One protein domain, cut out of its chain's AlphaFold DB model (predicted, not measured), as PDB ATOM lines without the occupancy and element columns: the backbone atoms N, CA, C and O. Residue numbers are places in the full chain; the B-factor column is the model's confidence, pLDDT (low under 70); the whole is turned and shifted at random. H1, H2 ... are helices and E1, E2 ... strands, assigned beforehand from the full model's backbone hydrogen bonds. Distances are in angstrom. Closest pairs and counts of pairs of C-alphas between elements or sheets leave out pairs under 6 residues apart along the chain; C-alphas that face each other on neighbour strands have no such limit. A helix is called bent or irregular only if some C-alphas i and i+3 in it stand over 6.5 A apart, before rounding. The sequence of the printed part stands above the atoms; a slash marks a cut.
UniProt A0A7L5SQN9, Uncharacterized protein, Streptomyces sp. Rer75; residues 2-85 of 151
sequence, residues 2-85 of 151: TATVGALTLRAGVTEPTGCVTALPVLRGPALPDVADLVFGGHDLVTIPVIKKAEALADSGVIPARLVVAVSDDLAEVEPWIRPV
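This is residues 2 to 85 of the 151 residues of an uncharacterized protein of Streptomyces sp. Rer75 (UniProt A0A7L5SQN9). Four short helices make a small body, with H1 set against the group of H2, H3 and H4, and a short pair of parallel strands, E1 and E2, at the end of the body where H4 finishes. From this body sticks out a loop, residues 24 to 31, part of the long stretch between H1 and E1. The 84 printed residues hold, in chain order, H1, E1, H2, H3, H4 and E2, with the class mostly helix and the two-strand sheet in the order E1, E2. The whole is compact, with a radius of gyration of the C-alphas of 13.6 A, and spans 40 by 27 by 19 A.

H1, residues 2 to 11, touches H3, residues 65 to 70, at a steep tilt of 43 degrees, the same way; their closest C-alphas are those of Thr 9 and Leu 67, 6.8 A apart. H1 only just touches H2, residues 50 to 59, with 3 pairs of C-alphas within 8 A, the closest being Val 5 and Ala 54 at 7.3 A, and stands about perpendicular to it at 77 degrees. H1 also only just touches H4, residues 72 to 81, with 3 such pairs, the closest being Leu 8 and Asp 74 at 6.7 A; they run opposite ways at a steep tilt of 59 degrees. H2 and H3 form a helical hairpin and touch, their closest C-alphas being those of Ala 58 and Ala 65, 4.9 A apart; their shallow tilt of 34 degrees is only just short of steep. H2 touches H4 at a steep tilt of 50 degrees, opposite ways, with the C-alphas of Val 50 and Glu 79 closest at 5.8 A. H3 and H4 meet only through their link. The strands E1, residues 39 to 44, and E2, residues 82 to 84, are parallel neighbours at 14 degrees, with N 44 and O 83 within hydrogen-bond range at 2.8 A, as are N 83 and O 42 at 2.8 A. E1, then H2, H3 and H4, then E2 make a strand-helix-strand unit, two parallel neighbour strands with helices between them along the chain. Every O i to N i+4 pair is within hydrogen-bond range in H1, H2 and H3, and 4 of 6 are in H4.

H1 begins at C-alpha 2, (-14.204, -39.033, -40.432), and is 14.2 A long. E1 is 16.0 A long and begins at C-alpha 39, (-24.991, -33.795, -48.128). H2 is 14.4 A long, and H3 follows it with six residues. H4 is 15.2 A long and only just irregular: C-alphas 77 and 80 are 6.7 A apart. E2 ends at C-alpha 84, (-10.502, -23.513, -50.628).

The C-alphas of Val 26 and Thr 47 are the two farthest apart, at 40.1 A. The link from H1 to E1, 27 residues, is long; the other four links are tight. Without residues 24 to 31 the body spans 32 by 28 by 20 A. The printed part has no cut, its mean pLDDT is 89.6, and no printed residue is under 70.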
ATOM      1  N   THR A   2     -13.611 -37.822 -41.050       91.50
ATOM      2  CA  THR A   2     -14.204 -39.033 -40.432       91.50
ATOM      3  C   THR A   2     -15.732 -39.102 -40.493       91.50
ATOM      4  O   THR A   2     -16.273 -40.101 -40.950       91.50
ATOM      5  N   ALA A   3     -16.434 -38.033 -40.101       90.50
ATOM      6  CA  ALA A   3     -17.900 -37.986 -40.159       90.50
ATOM      7  C   ALA A   3     -18.458 -38.154 -41.587       90.50
ATOM      8  O   ALA A   3     -19.496 -38.784 -41.770       90.50
ATOM      9  N   THR A   4     -17.758 -37.627 -42.596       91.69
ATOM     10  CA  THR A   4     -18.119 -37.779 -44.011       91.69
ATOM     11  C   THR A   4     -17.989 -39.234 -44.436       91.69
ATOM     12  O   THR A   4     -18.957 -39.795 -44.933       91.69
ATOM     13  N   VAL A   5     -16.843 -39.872 -44.168       93.31
ATOM     14  CA  VAL A   5     -16.650 -41.298 -44.482       93.31
ATOM     15  C   VAL A   5     -17.691 -42.155 -43.759       93.31
ATOM     16  O   VAL A   5     -18.346 -42.970 -44.397       93.31
ATOM     17  N   GLY A   6     -17.920 -41.919 -42.463       92.44
ATOM     18  CA  GLY A   6     -18.932 -42.640 -41.688       92.44
ATOM     19  C   GLY A   6     -20.322 -42.545 -42.316       92.44
ATOM     20  O   GLY A   6     -20.942 -43.562 -42.607       92.44
ATOM     21  N   ALA A   7     -20.789 -41.338 -42.632       92.25
ATOM     22  CA  ALA A   7     -22.095 -41.154 -43.258       92.25
ATOM     23  C   ALA A   7     -22.204 -41.763 -44.664       92.25
ATOM     24  O   ALA A   7     -23.274 -42.246 -45.032       92.25
ATOM     25  N   LEU A   8     -21.124 -41.756 -45.451       93.12
ATOM     26  CA  LEU A   8     -21.097 -42.428 -46.751       93.12
ATOM     27  C   LEU A   8     -21.170 -43.949 -46.589       93.12
ATOM     28  O   LEU A   8     -21.966 -44.590 -47.263       93.12
ATOM     29  N   THR A   9     -20.447 -44.519 -45.622       93.81
ATOM     30  CA  THR A   9     -20.519 -45.965 -45.355       93.81
ATOM     31  C   THR A   9     -21.901 -46.400 -44.867       93.81
ATOM     32  O   THR A   9     -22.370 -47.464 -45.264       93.81
ATOM     33  N   LEU A  10     -22.587 -45.555 -44.086       92.69
ATOM     34  CA  LEU A  10     -23.977 -45.782 -43.680       92.69
ATOM     35  C   LEU A  10     -24.924 -45.730 -44.881       92.69
ATOM     36  O   LEU A  10     -25.782 -46.593 -45.035       92.69
ATOM     37  N   ARG A  11     -24.751 -44.739 -45.762       91.44
ATOM     38  CA  ARG A  11     -25.546 -44.608 -46.992       91.44
ATOM     39  C   ARG A  11     -25.371 -45.807 -47.922       91.44
ATOM     40  O   ARG A  11     -26.357 -46.277 -48.481       91.44
ATOM     41  N   ALA A  12     -24.144 -46.301 -48.056       90.69
ATOM     42  CA  ALA A  12     -23.814 -47.470 -48.861       90.69
ATOM     43  C   ALA A  12     -24.224 -48.804 -48.197       90.69
ATOM     44  O   ALA A  12     -24.084 -49.858 -48.813       90.69
ATOM     45  N   GLY A  13     -24.722 -48.785 -46.952       91.38
ATOM     46  CA  GLY A  13     -25.089 -49.993 -46.201       91.38
ATOM     47  C   GLY A  13     -23.891 -50.864 -45.805       91.38
ATOM     48  O   GLY A  13     -24.051 -52.053 -45.550       91.38
ATOM     49  N   VAL A  14     -22.685 -50.290 -45.784       94.19
ATOM     50  CA  VAL A  14     -21.434 -50.984 -45.428       94.19
ATOM     51  C   VAL A  14     -21.271 -51.076 -43.910       94.19
ATOM     52  O   VAL A  14     -20.611 -51.982 -43.400       94.19
ATOM     53  N   THR A  15     -21.847 -50.123 -43.179       92.94
ATOM     54  CA  THR A  15     -21.796 -50.048 -41.718       92.94
ATOM     55  C   THR A  15     -23.189 -49.847 -41.134       92.94
ATOM     56  O   THR A  15     -24.082 -49.301 -41.778       92.94
ATOM     57  N   GLU A  16     -23.352 -50.276 -39.885       90.94
ATOM     58  CA  GLU A  16     -24.514 -49.948 -39.061       90.94
ATOM     59  C   GLU A  16     -24.292 -48.609 -38.335       90.94
ATOM     60  O   GLU A  16     -23.143 -48.251 -38.050       90.94
ATOM     61  N   PRO A  17     -25.352 -47.860 -37.971       90.56
ATOM     62  CA  PRO A  17     -25.257 -46.556 -37.304       90.56
ATOM     63  C   PRO A  17     -24.905 -46.671 -35.811       90.56
ATOM     64  O   PRO A  17     -25.457 -45.970 -34.959       90.56
ATOM     65  N   THR A  18     -23.980 -47.565 -35.468       89.12
ATOM     66  CA  THR A  18     -23.485 -47.762 -34.108       89.12
ATOM     67  C   THR A  18     -22.847 -46.473 -33.587       89.12
ATOM     68  O   THR A  18     -22.025 -45.851 -34.257       89.12
ATOM     69  N   GLY A  19     -23.248 -46.048 -32.386       87.12
ATOM     70  CA  GLY A  19     -22.792 -44.791 -31.778       87.12
ATOM     71  C   GLY A  19     -23.503 -43.531 -32.290       87.12
ATOM     72  O   GLY A  19     -23.252 -42.440 -31.781       87.12
ATOM     73  N   CYS A  20     -24.427 -43.646 -33.251       88.19
ATOM     74  CA  CYS A  20     -25.228 -42.518 -33.713       88.19
ATOM     75  C   CYS A  20     -26.460 -42.322 -32.816       88.19
ATOM     76  O   CYS A  20     -27.466 -43.015 -32.950       88.19
ATOM     77  N   VAL A  21     -26.403 -41.338 -31.918       90.25
ATOM     78  CA  VAL A  21     -27.504 -41.034 -30.984       90.25
ATOM     79  C   VAL A  21     -28.808 -40.723 -31.727       90.25
ATOM     80  O   VAL A  21     -29.865 -41.224 -31.358       90.25
ATOM     81  N   THR A  22     -28.749 -39.978 -32.834       85.94
ATOM     82  CA  THR A  22     -29.936 -39.656 -33.647       85.94
ATOM     83  C   THR A  22     -30.534 -40.870 -34.361       85.94
ATOM     84  O   THR A  22     -31.668 -40.801 -34.826       85.94
ATOM     85  N   ALA A  23     -29.809 -41.991 -34.435       86.19
ATOM     86  CA  ALA A  23     -30.318 -43.246 -34.974       86.19
ATOM     87  C   ALA A  23     -31.042 -44.105 -33.921       86.19
ATOM     88  O   ALA A  23     -31.586 -45.147 -34.291       86.19
ATOM     89  N   LEU A  24     -31.093 -43.690 -32.648       88.38
ATOM     90  CA  LEU A  24     -31.839 -44.399 -31.607       88.38
ATOM     91  C   LEU A  24     -33.354 -44.318 -31.860       88.38
ATOM     92  O   LEU A  24     -33.843 -43.234 -32.182       88.38
ATOM     93  N   PRO A  25     -34.127 -45.404 -31.655       87.06
ATOM     94  CA  PRO A  25     -35.566 -45.424 -31.939       87.06
ATOM     95  C   PRO A  25     -36.360 -44.283 -31.290       87.06
ATOM     96  O   PRO A  25     -37.249 -43.731 -31.922       87.06
ATOM     97  N   VAL A  26     -35.998 -43.886 -30.065       88.31
ATOM     98  CA  VAL A  26     -36.658 -42.794 -29.324       88.31
ATOM     99  C   VAL A  26     -36.394 -41.401 -29.913       88.31
ATOM    100  O   VAL A  26     -37.171 -40.478 -29.689       88.31
ATOM    101  N   LEU A  27     -35.310 -41.242 -30.680       83.69
ATOM    102  CA  LEU A  27     -34.919 -39.982 -31.323       83.69
ATOM    103  C   LEU A  27     -35.179 -39.977 -32.834       83.69
ATOM    104  O   LEU A  27     -35.149 -38.913 -33.456       83.69
ATOM    105  N   ARG A  28     -35.466 -41.141 -33.430       81.00
ATOM    106  CA  ARG A  28     -35.875 -41.237 -34.831       81.00
ATOM    107  C   ARG A  28     -37.250 -40.601 -34.995       81.00
ATOM    108  O   ARG A  28     -38.259 -41.118 -34.527       81.00
ATOM    109  N   GLY A  29     -37.294 -39.487 -35.713       79.00
ATOM    110  CA  GLY A  29     -38.531 -38.790 -36.021       79.00
ATOM    111  C   GLY A  29     -38.427 -37.998 -37.321       79.00
ATOM    112  O   GLY A  29     -37.327 -37.647 -37.743       79.00
ATOM    113  N   PRO A  30     -39.562 -37.649 -37.949       77.31
ATOM    114  CA  PRO A  30     -39.596 -36.963 -39.245       77.31
ATOM    115  C   PRO A  30     -38.993 -35.548 -39.217       77.31
ATOM    116  O   PRO A  30     -38.820 -34.926 -40.264       77.31
ATOM    117  N   ALA A  31     -38.707 -35.017 -38.025       79.38
ATOM    118  CA  ALA A  31     -38.087 -33.713 -37.835       79.38
ATOM    119  C   ALA A  31     -36.570 -33.715 -38.097       79.38
ATOM    120  O   ALA A  31     -36.022 -32.651 -38.398       79.38
ATOM    121  N   LEU A  32     -35.908 -34.874 -38.006       78.44
ATOM    122  CA  LEU A  32     -34.468 -35.020 -38.208       78.44
ATOM    123  C   LEU A  32     -34.188 -35.824 -39.487       78.44
ATOM    124  O   LEU A  32     -34.841 -36.843 -39.712       78.44
ATOM    125  N   PRO A  33     -33.246 -35.380 -40.338       82.31
ATOM    126  CA  PRO A  33     -32.809 -36.181 -41.473       82.31
ATOM    127  C   PRO A  33     -32.046 -37.422 -40.999       82.31
ATOM    128  O   PRO A  33     -31.392 -37.391 -39.955       82.31
ATOM    129  N   ASP A  34     -32.084 -38.487 -41.799       82.50
ATOM    130  CA  ASP A  34     -31.183 -39.618 -41.593       82.50
ATOM    131  C   ASP A  34     -29.733 -39.188 -41.882       82.50
ATOM    132  O   ASP A  34     -29.477 -38.316 -42.720       82.50
ATOM    133  N   VAL A  35     -28.763 -39.814 -41.217       83.00
ATOM    134  CA  VAL A  35     -27.335 -39.590 -41.493       83.00
ATOM    135  C   VAL A  35     -27.001 -39.957 -42.943       83.00
ATOM    136  O   VAL A  35     -26.220 -39.260 -43.596       83.00
ATOM    137  N   ALA A  36     -27.655 -40.988 -43.481       81.94
ATOM    138  CA  ALA A  36     -27.548 -41.385 -44.880       81.94
ATOM    139  C   ALA A  36     -28.142 -40.348 -45.855       81.94
ATOM    140  O   ALA A  36     -27.873 -40.420 -47.050       81.94
ATOM    141  N   ASP A  37     -28.905 -39.358 -45.383       83.00
ATOM    142  CA  ASP A  37     -29.495 -38.300 -46.216       83.00
ATOM    143  C   ASP A  37     -28.686 -37.000 -46.236       83.00
ATOM    144  O   ASP A  37     -29.019 -36.067 -46.977       83.00
ATOM    145  N   LEU A  38     -27.622 -36.916 -45.437       85.19
ATOM    146  CA  LEU A  38     -26.785 -35.722 -45.342       85.19
ATOM    147  C   LEU A  38     -26.070 -35.444 -46.665       85.19
ATOM    148  O   LEU A  38     -25.695 -36.364 -47.384       85.19
ATOM    149  N   VAL A  39     -25.842 -34.175 -46.991       85.69
ATOM    150  CA  VAL A  39     -24.991 -33.795 -48.128       85.69
ATOM    151  C   VAL A  39     -23.800 -33.030 -47.577       85.69
ATOM    152  O   VAL A  39     -23.952 -32.151 -46.724       85.69
ATOM    153  N   PHE A  40     -22.608 -33.386 -48.046       86.06
ATOM    154  CA  PHE A  40     -21.350 -32.864 -47.526       86.06
ATOM    155  C   PHE A  40     -20.768 -31.801 -48.452       86.06
ATOM    156  O   PHE A  40     -20.786 -31.935 -49.672       86.06
ATOM    157  N   GLY A  41     -20.230 -30.748 -47.847       87.31
ATOM    158  CA  GLY A  41     -19.482 -29.697 -48.521       87.31
ATOM    159  C   GLY A  41     -18.828 -28.783 -47.499       87.31
ATOM    160  O   GLY A  41     -19.039 -28.919 -46.295       87.31
ATOM    161  N   GLY A  42     -18.021 -27.841 -47.958       85.06
ATOM    162  CA  GLY A  42     -17.459 -26.845 -47.055       85.06
ATOM    163  C   GLY A  42     -16.221 -26.182 -47.608       85.06
ATOM    164  O   GLY A  42     -15.966 -26.219 -48.813       85.06
ATOM    165  N   HIS A  43     -15.456 -25.602 -46.688       84.56
ATOM    166  CA  HIS A  43     -14.173 -25.007 -46.992       84.56
ATOM    167  C   HIS A  43     -13.038 -25.771 -46.324       84.56
ATOM    168  O   HIS A  43     -13.096 -26.072 -45.136       84.56
ATOM    169  N   ASP A  44     -11.980 -26.034 -47.073       84.38
ATOM    170  CA  ASP A  44     -10.768 -26.641 -46.546       84.38
ATOM    171  C   ASP A  44      -9.589 -25.683 -46.721       84.38
ATOM    172  O   ASP A  44      -9.443 -25.045 -47.767       84.38
ATOM    173  N   LEU A  45      -8.774 -25.552 -45.674       80.81
ATOM    174  CA  LEU A  45      -7.499 -24.836 -45.749       80.81
ATOM    175  C   LEU A  45      -6.498 -25.630 -46.583       80.81
ATOM    176  O   LEU A  45      -5.644 -25.062 -47.257       80.81
ATOM    177  N   VAL A  46      -6.609 -26.955 -46.519       80.31
ATOM    178  CA  VAL A  46      -5.678 -27.876 -47.141       80.31
ATOM    179  C   VAL A  46      -6.296 -28.374 -48.443       80.31
ATOM    180  O   VAL A  46      -7.306 -29.077 -48.452       80.31
ATOM    181  N   THR A  47      -5.662 -28.046 -49.568       80.44
ATOM    182  CA  THR A  47      -6.105 -28.424 -50.924       80.44
ATOM    183  C   THR A  47      -5.758 -29.871 -51.295       80.44
ATOM    184  O   THR A  47      -5.672 -30.219 -52.470       80.44
ATOM    185  N   ILE A  48      -5.572 -30.738 -50.294       88.06
ATOM    186  CA  ILE A  48      -5.415 -32.179 -50.501       88.06
ATOM    187  C   ILE A  48      -6.777 -32.753 -50.930       88.06
ATOM    188  O   ILE A  48      -7.786 -32.438 -50.279       88.06
ATOM    189  N   PRO A  49      -6.825 -33.621 -51.961       91.44
ATOM    190  CA  PRO A  49      -8.053 -34.295 -52.374       91.44
ATOM    191  C   PRO A  49      -8.754 -35.014 -51.212       91.44
ATOM    192  O   PRO A  49      -8.113 -35.576 -50.320       91.44
ATOM    193  N   VAL A  50     -10.084 -35.034 -51.221       92.38
ATOM    194  CA  VAL A  50     -10.943 -35.687 -50.220       92.38
ATOM    195  C   VAL A  50     -10.560 -37.148 -50.029       92.38
ATOM    196  O   VAL A  50     -10.421 -37.585 -48.886       92.38
ATOM    197  N   ILE A  51     -10.303 -37.874 -51.120       94.75
ATOM    198  CA  ILE A  51      -9.878 -39.275 -51.049       94.75
ATOM    199  C   ILE A  51      -8.543 -39.433 -50.309       94.75
ATOM    200  O   ILE A  51      -8.425 -40.282 -49.435       94.75
ATOM    201  N   LYS A  52      -7.574 -38.544 -50.548       94.38
ATOM    202  CA  LYS A  52      -6.263 -38.578 -49.880       94.38
ATOM    203  C   LYS A  52      -6.349 -38.235 -48.397       94.38
ATOM    204  O   LYS A  52      -5.646 -38.820 -47.581       94.38
ATOM    205  N   LYS A  53      -7.269 -37.349 -48.016       93.50
ATOM    206  CA  LYS A  53      -7.576 -37.086 -46.602       93.50
ATOM    207  C   LYS A  53      -8.226 -38.293 -45.918       93.50
ATOM    208  O   LYS A  53      -7.997 -38.503 -44.732       93.50
ATOM    209  N   ALA A  54      -9.046 -39.064 -46.632       95.00
ATOM    210  CA  ALA A  54      -9.623 -40.298 -46.106       95.00
ATOM    211  C   ALA A  54      -8.565 -41.409 -45.977       95.00
ATOM    212  O   ALA A  54      -8.509 -42.058 -44.938       95.00
ATOM    213  N   GLU A  55      -7.687 -41.568 -46.970       95.81
ATOM    214  CA  GLU A  55      -6.528 -42.472 -46.899       95.81
ATOM    215  C   GLU A  55      -5.627 -42.138 -45.702       95.81
ATOM    216  O   GLU A  55      -5.345 -43.017 -44.900       95.81
ATOM    217  N   ALA A  56      -5.300 -40.862 -45.470       95.31
ATOM    218  CA  ALA A  56      -4.491 -40.457 -44.314       95.31
ATOM    219  C   ALA A  56      -5.140 -40.807 -42.955       95.31
ATOM    220  O   ALA A  56      -4.455 -41.095 -41.970       95.31
ATOM    221  N   LEU A  57      -6.477 -40.803 -42.876       94.81
ATOM    222  CA  LEU A  57      -7.187 -41.288 -41.687       94.81
ATOM    223  C   LEU A  57      -7.116 -42.810 -41.548       94.81
ATOM    224  O   LEU A  57      -7.131 -43.316 -40.427       94.81
ATOM    225  N   ALA A  58      -7.060 -43.536 -42.663       96.56
ATOM    226  CA  ALA A  58      -6.855 -44.975 -42.642       96.56
ATOM    227  C   ALA A  58      -5.427 -45.338 -42.221       96.56
ATOM    228  O   ALA A  58      -5.256 -46.187 -41.349       96.56
ATOM    229  N   ASP A  59      -4.426 -44.635 -42.750       96.81
ATOM    230  CA  ASP A  59      -3.012 -44.840 -42.421       96.81
ATOM    231  C   ASP A  59      -2.716 -44.558 -40.941       96.81
ATOM    232  O   ASP A  59      -1.902 -45.233 -40.317       96.81
ATOM    233  N   SER A  60      -3.427 -43.594 -40.346       95.75
ATOM    234  CA  SER A  60      -3.360 -43.295 -38.907       95.75
ATOM    235  C   SER A  60      -4.227 -44.211 -38.030       95.75
ATOM    236  O   SER A  60      -4.251 -44.048 -36.811       95.75
ATOM    237  N   GLY A  61      -4.948 -45.171 -38.620       95.44
ATOM    238  CA  GLY A  61      -5.771 -46.146 -37.901       95.44
ATOM    239  C   GLY A  61      -7.103 -45.612 -37.364       95.44
ATOM    240  O   GLY A  61      -7.801 -46.325 -36.648       95.44
ATOM    241  N   VAL A  62      -7.495 -44.381 -37.714       96.50
ATOM    242  CA  VAL A  62      -8.757 -43.767 -37.264       96.50
ATOM    243  C   VAL A  62      -9.969 -44.441 -37.910       96.50
ATOM    244  O   VAL A  62     -11.026 -44.556 -37.289       96.50
ATOM    245  N   ILE A  63      -9.830 -44.886 -39.160       94.38
ATOM    246  CA  ILE A  63     -10.861 -45.633 -39.887       94.38
ATOM    247  C   ILE A  63     -10.245 -46.851 -40.588       94.38
ATOM    248  O   ILE A  63      -9.119 -46.777 -41.065       94.38
ATOM    249  N   PRO A  64     -10.957 -47.981 -40.716       95.75
ATOM    250  CA  PRO A  64     -10.449 -49.105 -41.496       95.75
ATOM    251  C   PRO A  64     -10.301 -48.755 -42.986       95.75
ATOM    252  O   PRO A  64     -11.262 -48.300 -43.605       95.75
ATOM    253  N   ALA A  65      -9.150 -49.065 -43.594       96.81
ATOM    254  CA  ALA A  65      -8.870 -48.785 -45.012       96.81
ATOM    255  C   ALA A  65      -9.933 -49.348 -45.973       96.81
ATOM    256  O   ALA A  65     -10.332 -48.683 -46.927       96.81
ATOM    257  N   ARG A  66     -10.480 -50.534 -45.668       96.56
ATOM    258  CA  ARG A  66     -11.567 -51.149 -46.453       96.56
ATOM    259  C   ARG A  66     -12.803 -50.253 -46.590       96.56
ATOM    260  O   ARG A  66     -13.496 -50.338 -47.594       96.56
ATOM    261  N   LEU A  67     -13.083 -49.405 -45.595       96.44
ATOM    262  CA  LEU A  67     -14.221 -48.488 -45.640       96.44
ATOM    263  C   LEU A  67     -13.964 -47.324 -46.594       96.44
ATOM    264  O   LEU A  67     -14.888 -46.895 -47.271       96.44
ATOM    265  N   VAL A  68     -12.720 -46.845 -46.672       96.75
ATOM    266  CA  VAL A  68     -12.324 -45.801 -47.627       96.75
ATOM    267  C   VAL A  68     -12.458 -46.319 -49.056       96.75
ATOM    268  O   VAL A  68     -13.021 -45.630 -49.899       96.75
ATOM    269  N   VAL A  69     -12.014 -47.556 -49.304       96.69
ATOM    270  CA  VAL A  69     -12.174 -48.221 -50.606       96.69
ATOM    271  C   VAL A  69     -13.652 -48.396 -50.957       96.69
ATOM    272  O   VAL A  69     -14.051 -48.095 -52.074       96.69
ATOM    273  N   ALA A  70     -14.480 -48.832 -50.004       95.94
ATOM    274  CA  ALA A  70     -15.900 -49.089 -50.245       95.94
ATOM    275  C   ALA A  70     -16.718 -47.840 -50.627       95.94
ATOM    276  O   ALA A  70     -17.802 -47.982 -51.182       95.94
ATOM    277  N   VAL A  71     -16.222 -46.636 -50.323       95.75
ATOM    278  CA  VAL A  71     -16.918 -45.361 -50.581       95.75
ATOM    279  C   VAL A  71     -16.089 -44.400 -51.440       95.75
ATOM    280  O   VAL A  71     -16.296 -43.189 -51.388       95.75
ATOM    281  N   SER A  72     -15.134 -44.909 -52.226       95.06
ATOM    282  CA  SER A  72     -14.258 -44.080 -53.067       95.06
ATOM    283  C   SER A  72     -15.038 -43.219 -54.059       95.06
ATOM    284  O   SER A  72     -14.742 -42.032 -54.213       95.06
ATOM    285  N   ASP A  73     -16.062 -43.796 -54.684       93.38
ATOM    286  CA  ASP A  73     -16.885 -43.115 -55.687       93.38
ATOM    287  C   ASP A  73     -17.742 -42.024 -55.036       93.38
ATOM    288  O   ASP A  73     -17.803 -40.895 -55.521       93.38
ATOM    289  N   ASP A  74     -18.309 -42.311 -53.864       91.69
ATOM    290  CA  ASP A  74     -19.045 -41.320 -53.079       91.69
ATOM    291  C   ASP A  74     -18.138 -40.168 -52.610       91.69
ATOM    292  O   ASP A  74     -18.542 -39.004 -52.603       91.69
ATOM    293  N   LEU A  75     -16.888 -40.457 -52.229       93.50
ATOM    294  CA  LEU A  75     -15.904 -39.428 -51.878       93.50
ATOM    295  C   LEU A  75     -15.548 -38.557 -53.092       93.50
ATOM    296  O   LEU A  75     -15.410 -37.339 -52.944       93.50
ATOM    297  N   ALA A  76     -15.463 -39.148 -54.287       92.81
ATOM    298  CA  ALA A  76     -15.288 -38.410 -55.534       92.81
ATOM    299  C   ALA A  76     -16.503 -37.521 -55.853       92.81
ATOM    300  O   ALA A  76     -16.331 -36.422 -56.378       92.81
ATOM    301  N   GLU A  77     -17.721 -37.922 -55.472       90.44
ATOM    302  CA  GLU A  77     -18.902 -37.056 -55.572       90.44
ATOM    303  C   GLU A  77     -18.877 -35.878 -54.590       90.44
ATOM    304  O   GLU A  77     -19.470 -34.838 -54.888       90.44
ATOM    305  N   VAL A  78     -18.203 -36.013 -53.440       89.94
ATOM    306  CA  VAL A  78     -18.046 -34.949 -52.430       89.94
ATOM    307  C   VAL A  78     -16.966 -33.937 -52.822       89.94
ATOM    308  O   VAL A  78     -17.122 -32.749 -52.532       89.94
ATOM    309  N   GLU A  79     -15.910 -34.361 -53.520       91.06
ATOM    310  CA  GLU A  79     -14.779 -33.511 -53.932       91.06
ATOM    311  C   GLU A  79     -15.214 -32.149 -54.510       91.06
ATOM    312  O   GLU A  79     -14.783 -31.106 -54.009       91.06
ATOM    313  N   PRO A  80     -16.159 -32.079 -55.469       89.31
ATOM    314  CA  PRO A  80     -16.523 -30.821 -56.105       89.31
ATOM    315  C   PRO A  80     -17.238 -29.835 -55.163       89.31
ATOM    316  O   PRO A  80     -17.507 -28.698 -55.573       89.31
ATOM    317  N   TRP A  81     -17.641 -30.261 -53.965       87.44
ATOM    318  CA  TRP A  81     -18.353 -29.472 -52.947       87.44
ATOM    319  C   TRP A  81     -17.431 -28.908 -51.875       87.44
ATOM    320  O   TRP A  81     -17.880 -28.127 -51.032       87.44
ATOM    321  N   ILE A  82     -16.155 -29.276 -51.926       86.75
ATOM    322  CA  ILE A  82     -15.117 -28.659 -51.122       86.75
ATOM    323  C   ILE A  82     -14.577 -27.448 -51.884       86.75
ATOM    324  O   ILE A  82     -14.436 -27.436 -53.113       86.75
ATOM    325  N   ARG A  83     -14.364 -26.364 -51.153       84.19
ATOM    326  CA  ARG A  83     -13.805 -25.116 -51.662       84.19
ATOM    327  C   ARG A  83     -12.566 -24.764 -50.848       84.19
ATOM    328  O   ARG A  83     -12.544 -25.035 -49.655       84.19
ATOM    329  N   PRO A  84     -11.551 -24.125 -51.431       83.00
ATOM    330  CA  PRO A  84     -10.502 -23.513 -50.628       83.00
ATOM    331  C   PRO A  84     -11.114 -22.478 -49.682       83.00
ATOM    332  O   PRO A  84     -12.084 -21.803 -50.051       83.00
ATOM    333  N   VAL A  85     -10.584 -22.349 -48.470       81.19
ATOM    334  CA  VAL A  85     -10.926 -21.209 -47.609       81.19
ATOM    335  C   VAL A  85     -10.537 -19.916 -48.338       81.19
ATOM    336  O   VAL A  85      -9.414 -19.824 -48.839       81.19
TER     337      VAL A  85